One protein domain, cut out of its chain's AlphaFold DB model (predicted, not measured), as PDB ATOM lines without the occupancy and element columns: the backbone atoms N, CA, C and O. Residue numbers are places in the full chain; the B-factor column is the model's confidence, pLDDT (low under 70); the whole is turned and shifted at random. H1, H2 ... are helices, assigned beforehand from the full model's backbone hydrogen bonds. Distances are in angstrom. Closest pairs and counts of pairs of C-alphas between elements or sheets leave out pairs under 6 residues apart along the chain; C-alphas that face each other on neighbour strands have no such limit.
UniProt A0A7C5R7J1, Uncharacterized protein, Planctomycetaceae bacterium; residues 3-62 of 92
ATOM      1  N   PHE A   3      28.112  12.820   3.803       88.94
ATOM      2  CA  PHE A   3      28.019  11.549   4.523       88.94
ATOM      3  C   PHE A   3      28.514  11.639   5.975       88.94
ATOM      4  O   PHE A   3      27.799  11.228   6.881       88.94
ATOM      5  N   PHE A   4      29.713  12.187   6.217       89.62
ATOM      6  CA  PHE A   4      30.260  12.261   7.578       89.62
ATOM      7  C   PHE A   4      29.453  13.194   8.483       89.62
ATOM      8  O   PHE A   4      29.291  12.882   9.654       89.62
ATOM      9  N   GLN A   5      28.901  14.277   7.930       90.56
ATOM     10  CA  GLN A   5      28.040  15.195   8.681       90.56
ATOM     11  C   GLN A   5      26.742  14.507   9.114       90.56
ATOM     12  O   GLN A   5      26.385  14.547  10.279       90.56
ATOM     13  N   GLN A   6      26.076  13.808   8.194       91.62
ATOM     14  CA  GLN A   6      24.839  13.088   8.504       91.62
ATOM     15  C   GLN A   6      25.080  11.895   9.434       91.62
ATOM     16  O   GLN A   6      24.229  11.559  10.248       91.62
ATOM     17  N   ARG A   7      26.254  11.259   9.343       91.12
ATOM     18  CA  ARG A   7      26.650  10.188  10.262       91.12
ATOM     19  C   ARG A   7      26.674  10.662  11.715       91.12
ATOM     20  O   ARG A   7      26.295   9.894  12.586       91.12
ATOM     21  N   GLU A   8      27.117  11.890  11.978       91.06
ATOM     22  CA  GLU A   8      27.172  12.445  13.341       91.06
ATOM     23  C   GLU A   8      25.782  12.648  13.965       91.06
ATOM     24  O   GLU A   8      25.672  12.769  15.183       91.06
ATOM     25  N   GLU A   9      24.722  12.650  13.154       95.19
ATOM     26  CA  GLU A   9      23.334  12.766  13.612       95.19
ATOM     27  C   GLU A   9      22.733  11.415  14.042       95.19
ATOM     28  O   GLU A   9      21.666  11.390  14.658       95.19
ATOM     29  N   LEU A  10      23.395  10.297  13.721       93.69
ATOM     30  CA  LEU A  10      22.914   8.947  14.014       93.69
ATOM     31  C   LEU A  10      23.412   8.450  15.372       93.69
ATOM     32  O   LEU A  10      24.569   8.648  15.750       93.69
ATOM     33  N   ALA A  11      22.543   7.735  16.085       93.31
ATOM     34  CA  ALA A  11      22.947   6.981  17.263       93.31
ATOM     35  C   ALA A  11      23.787   5.743  16.862       93.31
ATOM     36  O   ALA A  11      23.655   5.248  15.738       93.31
ATOM     37  N   PRO A  12      24.654   5.225  17.756       88.31
ATOM     38  CA  PRO A  12      25.549   4.105  17.438       88.31
ATOM     39  C   PRO A  12      24.842   2.827  16.960       88.31
ATOM     40  O   PRO A  12      25.421   2.060  16.203       88.31
ATOM     41  N   ASP A  13      23.592   2.619  17.367       94.19
ATOM     42  CA  ASP A  13      22.743   1.473  17.021       94.19
ATOM     43  C   ASP A  13      21.968   1.648  15.703       94.19
ATOM     44  O   ASP A  13      21.199   0.777  15.301       94.19
ATOM     45  N   GLN A  14      22.166   2.765  14.999       94.88
ATOM     46  CA  GLN A  14      21.482   3.067  13.738       94.88
ATOM     47  C   GLN A  14      22.353   2.838  12.500       94.88
ATOM     48  O   GLN A  14      21.843   2.874  11.376       94.88
ATOM     49  N   ILE A  15      23.660   2.616  12.675       94.56
ATOM     50  CA  ILE A  15      24.587   2.359  11.572       94.56
ATOM     51  C   ILE A  15      25.718   1.421  11.996       94.56
ATOM     52  O   ILE A  15      26.420   1.664  12.968       94.56
ATOM     53  N   GLY A  16      25.908   0.354  11.221       93.19
ATOM     54  CA  GLY A  16      26.955  -0.637  11.435       93.19
ATOM     55  C   GLY A  16      27.947  -0.615  10.281       93.19
ATOM     56  O   GLY A  16      27.561  -0.470   9.117       93.19
ATOM     57  N   TYR A  17      29.228  -0.769  10.597       93.31
ATOM     58  CA  TYR A  17      30.304  -0.800   9.609       93.31
ATOM     59  C   TYR A  17      30.949  -2.167   9.585       93.31
ATOM     60  O   TYR A  17      31.265  -2.713  10.634       93.31
ATOM     61  N   VAL A  18      31.193  -2.702   8.394       93.38
ATOM     62  CA  VAL A  18      31.947  -3.941   8.220       93.38
ATOM     63  C   VAL A  18      32.920  -3.768   7.063       93.38
ATOM     64  O   VAL A  18      32.522  -3.368   5.968       93.38
ATOM     65  N   GLN A  19      34.201  -4.036   7.316       91.25
ATOM     66  CA  GLN A  19      35.199  -4.069   6.253       91.25
ATOM     67  C   GLN A  19      35.010  -5.343   5.437       91.25
ATOM     68  O   GLN A  19      34.705  -6.409   5.976       91.25
ATOM     69  N   TYR A  20      35.179  -5.236   4.123       87.44
ATOM     70  CA  TYR A  20      35.027  -6.383   3.236       87.44
ATOM     71  C   TYR A  20      36.008  -7.507   3.597       87.44
ATOM     72  O   TYR A  20      35.640  -8.679   3.613       87.44
ATOM     73  N   GLU A  21      37.241  -7.134   3.928       86.62
ATOM     74  CA  GLU A  21      38.325  -8.028   4.313       86.62
ATOM     75  C   GLU A  21      37.969  -8.823   5.575       86.62
ATOM     76  O   GLU A  21      38.071 -10.051   5.574       86.62
ATOM     77  N   ASP A  22      37.462  -8.141   6.606       90.31
ATOM     78  CA  ASP A  22      37.017  -8.769   7.853       90.31
ATOM     79  C   ASP A  22      35.802  -9.676   7.627       90.31
ATOM     80  O   ASP A  22      35.724 -10.771   8.184       90.31
ATOM     81  N   LEU A  23      34.861  -9.252   6.775       90.69
ATOM     82  CA  LEU A  23      33.667 -10.031   6.447       90.69
ATOM     83  C   LEU A  23      34.006 -11.322   5.700       90.69
ATOM     84  O   LEU A  23      33.367 -12.344   5.922       90.69
ATOM     85  N   VAL A  24      34.975 -11.290   4.785       86.81
ATOM     86  CA  VAL A  24      35.405 -12.496   4.066       86.81
ATOM     87  C   VAL A  24      36.237 -13.407   4.970       86.81
ATOM     88  O   VAL A  24      36.120 -14.627   4.854       86.81
ATOM     89  N   ALA A  25      37.051 -12.838   5.864       88.56
ATOM     90  CA  ALA A  25      37.868 -13.598   6.804       88.56
ATOM     91  C   ALA A  25      37.027 -14.325   7.866       88.56
ATOM     92  O   ALA A  25      37.283 -15.497   8.142       88.56
ATOM     93  N   ASP A  26      36.020 -13.653   8.434       91.56
ATOM     94  CA  ASP A  26      35.129 -14.228   9.444       91.56
ATOM     95  C   ASP A  26      33.697 -13.655   9.361       91.56
ATOM     96  O   ASP A  26      33.294 -12.798  10.155       91.56
ATOM     97  N   PRO A  27      32.879 -14.132   8.404       91.88
ATOM     98  CA  PRO A  27      31.542 -13.587   8.176       91.88
ATOM     99  C   PRO A  27      30.592 -13.797   9.352       91.88
ATOM    100  O   PRO A  27      29.680 -12.998   9.546       91.88
ATOM    101  N   VAL A  28      30.770 -14.875  10.120       94.56
ATOM    102  CA  VAL A  28      29.864 -15.205  11.226       94.56
ATOM    103  C   VAL A  28      30.060 -14.199  12.350       94.56
ATOM    104  O   VAL A  28      29.091 -13.553  12.740       94.56
ATOM    105  N   SER A  29      31.303 -14.003  12.796       96.00
ATOM    106  CA  SER A  29      31.615 -13.067  13.877       96.00
ATOM    107  C   SER A  29      31.285 -11.620  13.500       96.00
ATOM    108  O   SER A  29      30.804 -10.857  14.333       96.00
ATOM    109  N   GLN A  30      31.487 -11.229  12.233       96.50
ATOM    110  CA  GLN A  30      31.115  -9.885  11.780       96.50
ATOM    111  C   GLN A  30      29.599  -9.653  11.793       96.50
ATOM    112  O   GLN A  30      29.158  -8.570  12.167       96.50
ATOM    113  N   ILE A  31      28.795 -10.645  11.400       95.56
ATOM    114  CA  ILE A  31      27.331 -10.516  11.413       95.56
ATOM    115  C   ILE A  31      26.796 -10.545  12.847       95.56
ATOM    116  O   ILE A  31      25.915  -9.753  13.164       95.56
ATOM    117  N   GLU A  32      27.341 -11.398  13.713       97.06
ATOM    118  CA  GLU A  32      26.999 -11.437  15.141       97.06
ATOM    119  C   GLU A  32      27.262 -10.081  15.813       97.06
ATOM    120  O   GLU A  32      26.352  -9.502  16.403       97.06
ATOM    121  N   ARG A  33      28.446  -9.492  15.595       97.12
ATOM    122  CA  ARG A  33      28.767  -8.139  16.080       97.12
ATOM    123  C   ARG A  33      27.755  -7.093  15.607       97.12
ATOM    124  O   ARG A  33      27.375  -6.224  16.382       97.12
ATOM    125  N   LEU A  34      27.310  -7.158  14.349       97.00
ATOM    126  CA  LEU A  34      26.305  -6.224  13.829       97.00
ATOM    127  C   LEU A  34      24.931  -6.420  14.479       97.00
ATOM    128  O   LEU A  34      24.220  -5.437  14.658       97.00
ATOM    129  N   TYR A  35      24.550  -7.651  14.832       96.75
ATOM    130  CA  TYR A  35      23.321  -7.906  15.591       96.75
ATOM    131  C   TYR A  35      23.368  -7.235  16.964       96.75
ATOM    132  O   TYR A  35      22.386  -6.596  17.354       96.75
ATOM    133  N   ASP A  36      24.513  -7.322  17.641       96.25
ATOM    134  CA  ASP A  36      24.740  -6.666  18.927       96.25
ATOM    135  C   ASP A  36      24.768  -5.139  18.790       96.25
ATOM    136  O   ASP A  36      24.074  -4.438  19.520       96.25
ATOM    137  N   GLU A  37      25.526  -4.593  17.838       96.44
ATOM    138  CA  GLU A  37      25.645  -3.140  17.647       96.44
ATOM    139  C   GLU A  37      24.311  -2.495  17.279       96.44
ATOM    140  O   GLU A  37      23.938  -1.479  17.857       96.44
ATOM    141  N   LEU A  38      23.576  -3.110  16.352       96.94
ATOM    142  CA  LEU A  38      22.324  -2.575  15.814       96.94
ATOM    143  C   LEU A  38      21.085  -3.026  16.596       96.94
ATOM    144  O   LEU A  38      19.962  -2.743  16.179       96.94
ATOM    145  N   GLN A  39      21.267  -3.755  17.702       95.94
ATOM    146  CA  GLN A  39      20.184  -4.235  18.566       95.94
ATOM    147  C   GLN A  39      19.096  -5.007  17.787       95.94
ATOM    148  O   GLN A  39      17.897  -4.821  17.999       95.94
ATOM    149  N   LEU A  40      19.506  -5.895  16.870       95.06
ATOM    150  CA  LEU A  40      18.591  -6.602  15.952       95.06
ATOM    151  C   LEU A  40      17.863  -7.796  16.588       95.06
ATOM    152  O   LEU A  40      17.071  -8.468  15.923       95.06
ATOM    153  N   GLY A  41      18.105  -8.051  17.873       95.06
ATOM    154  CA  GLY A  41      17.566  -9.189  18.608       95.06
ATOM    155  C   GLY A  41      18.540 -10.364  18.656       95.06
ATOM    156  O   GLY A  41      19.747 -10.197  18.524       95.06
ATOM    157  N   ASP A  42      18.005 -11.560  18.890       95.38
ATOM    158  CA  ASP A  42      18.810 -12.752  19.154       95.38
ATOM    159  C   ASP A  42      19.429 -13.334  17.871       95.38
ATOM    160  O   ASP A  42      18.724 -13.834  16.987       95.38
ATOM    161  N   PHE A  43      20.761 -13.294  17.788       96.56
ATOM    162  CA  PHE A  43      21.523 -13.852  16.672       96.56
ATOM    163  C   PHE A  43      21.396 -15.379  16.568       96.56
ATOM    164  O   PHE A  43      21.461 -15.927  15.462       96.56
ATOM    165  N   GLU A  44      21.154 -16.093  17.671       95.62
ATOM    166  CA  GLU A  44      21.098 -17.560  17.652       95.62
ATOM    167  C   GLU A  44      19.956 -18.106  16.792       95.62
ATOM    168  O   GLU A  44      20.055 -19.196  16.226       95.62
ATOM    169  N   VAL A  45      18.902 -17.311  16.588       95.06
ATOM    170  CA  VAL A  45      17.789 -17.657  15.693       95.06
ATOM    171  C   VAL A  45      18.259 -17.835  14.243       95.06
ATOM    172  O   VAL A  45      17.687 -18.635  13.499       95.06
ATOM    173  N   VAL A  46      19.308 -17.118  13.826       93.75
ATOM    174  CA  VAL A  46      19.828 -17.131  12.447       93.75
ATOM    175  C   VAL A  46      21.227 -17.736  12.320       93.75
ATOM    176  O   VAL A  46      21.673 -17.997  11.198       93.75
ATOM    177  N   SER A  47      21.912 -18.009  13.436       93.75
ATOM    178  CA  SER A  47      23.327 -18.404  13.475       93.75
ATOM    179  C   SER A  47      23.631 -19.610  12.577       93.75
ATOM    180  O   SER A  47      24.613 -19.607  11.828       93.75
ATOM    181  N   SER A  48      22.747 -20.614  12.557       93.62
ATOM    182  CA  SER A  48      22.900 -21.806  11.711       93.62
ATOM    183  C   SER A  48      22.896 -21.480  10.213       93.62
ATOM    184  O   SER A  48      23.744 -21.983   9.474       93.62
ATOM    185  N   ILE A  49      21.976 -20.623   9.760       93.38
ATOM    186  CA  ILE A  49      21.852 -20.243   8.341       93.38
ATOM    187  C   ILE A  49      23.072 -19.421   7.920       93.38
ATOM    188  O   ILE A  49      23.644 -19.649   6.852       93.38
ATOM    189  N   ILE A  50      23.523 -18.503   8.779       92.62
ATOM    190  CA  ILE A  50      24.714 -17.687   8.521       92.62
ATOM    191  C   ILE A  50      25.968 -18.564   8.407       92.62
ATOM    192  O   ILE A  50      26.743 -18.410   7.461       92.62
ATOM    193  N   ARG A  51      26.142 -19.544   9.303       93.31
ATOM    194  CA  ARG A  51      27.263 -20.500   9.250       93.31
ATOM    195  C   ARG A  51      27.240 -21.363   7.985       93.31
ATOM    196  O   ARG A  51      28.302 -21.673   7.445       93.31
ATOM    197  N   GLU A  52      26.067 -21.754   7.496       92.81
ATOM    198  CA  GLU A  52      25.935 -22.495   6.237       92.81
ATOM    199  C   GLU A  52      26.346 -21.638   5.027       92.81
ATOM    200  O   GLU A  52      27.162 -22.066   4.207       92.81
ATOM    201  N   GLN A  53      25.862 -20.395   4.957       87.81
ATOM    202  CA  GLN A  53      26.212 -19.451   3.890       87.81
ATOM    203  C   GLN A  53      27.704 -19.092   3.890       87.81
ATOM    204  O   GLN A  53      28.316 -18.995   2.824       87.81
ATOM    205  N   ALA A  54      28.308 -18.943   5.072       88.06
ATOM    206  CA  ALA A  54      29.741 -18.702   5.224       88.06
ATOM    207  C   ALA A  54      30.577 -19.826   4.593       88.06
ATOM    208  O   ALA A  54      31.499 -19.564   3.819       88.06
ATOM    209  N   LYS A  55      30.207 -21.090   4.846       85.69
ATOM    210  CA  LYS A  55      30.890 -22.258   4.263       85.69
ATOM    211  C   LYS A  55      30.818 -22.276   2.738       85.69
ATOM    212  O   LYS A  55      31.799 -22.632   2.092       85.69
ATOM    213  N   ALA A  56      29.694 -21.859   2.156       79.94
ATOM    214  CA  ALA A  56      29.517 -21.828   0.705       79.94
ATOM    215  C   ALA A  56      30.419 -20.800  -0.009       79.94
ATOM    216  O   ALA A  56      30.663 -20.930  -1.208       79.94
ATOM    217  N   ARG A  57      30.926 -19.779   0.702       71.56
ATOM    218  CA  ARG A  57      31.668 -18.642   0.120       71.56
ATOM    219  C   ARG A  57      33.182 -18.661   0.363       71.56
ATOM    220  O   ARG A  57      33.879 -17.814  -0.189       71.56
ATOM    221  N   ALA A  58      33.706 -19.643   1.099       66.19
ATOM    222  CA  ALA A  58      35.105 -19.720   1.556       66.19
ATOM    223  C   ALA A  58      36.194 -19.810   0.452       66.19
ATOM    224  O   ALA A  58      37.376 -19.948   0.758       66.19
ATOM    225  N   GLY A  59      35.827 -19.758  -0.833       65.19
ATOM    226  CA  GLY A  59      36.745 -19.881  -1.972       65.19
ATOM    227  C   GLY A  59      36.973 -18.602  -2.785       65.19
ATOM    228  O   GLY A  59      37.689 -18.658  -3.784       65.19
ATOM    229  N   TYR A  60      36.361 -17.468  -2.424       64.75
ATOM    230  CA  TYR A  60      36.480 -16.247  -3.223       64.75
ATOM    231  C   TYR A  60      37.865 -15.606  -3.062       64.75
ATOM    232  O   TYR A  60      38.264 -15.224  -1.965       64.75
ATOM    233  N   ARG A  61      38.600 -15.474  -4.172       60.69
ATOM    234  CA  ARG A  61      39.856 -14.719  -4.226       60.69
ATOM    235  C   ARG A  61      39.597 -13.374  -4.901       60.69
ATOM    236  O   ARG A  61      39.155 -13.382  -6.051       60.69
ATOM    237  N   PRO A  62      39.876 -12.241  -4.239       66.50
ATOM    238  CA  PRO A  62      39.767 -10.945  -4.887       66.50
ATOM    239  C   PRO A  62      40.793 -10.835  -6.021       66.50
ATOM    240  O   PRO A  62      41.935 -11.291  -5.902       66.50
TER     241      PRO A  62
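Overview. This is residues 3 to 62 of the 92 residues of an uncharacterized protein of Planctomycetaceae bacterium (UniProt A0A7C5R7J1). A short helix H1 lies away from the rest at the end of a long link, residues 8 to 19; beyond it, H3 and H4 form a helical hairpin with short H2 near H3. The printed part has 60 residues, four named helices and no named strand, all helix. It is loose, radius of gyration of the C-alphas 13.6 A, and flat, spanning 38 by 31 by 11 A.

Along the chain. H1, residues 3 to 7, begins at C-alpha 3 (28.019, 11.549, 4.523). H2 is residues 20 to 25; H3, residues 27 to 37, measures 15.3 A. H4, residues 44 to 57, 20.5 A, ends at C-alpha 57 (31.668, -18.642, 0.120).

Arrangement. H3 and H4, a hairpin, touch, closest at the C-alphas of Pro 27 and Ala 54, 6.2 A. H2 is close to H3 but not clearly touching. H1 is apart from H2, H3 and H4. Every O i to N i+4 pair is within hydrogen-bond range in H1, H2 and H3, and 8 of 10 in H4.

Size, cuts and confidence. The printed part has no cut. Residues 58 to 62 have pLDDT under 70.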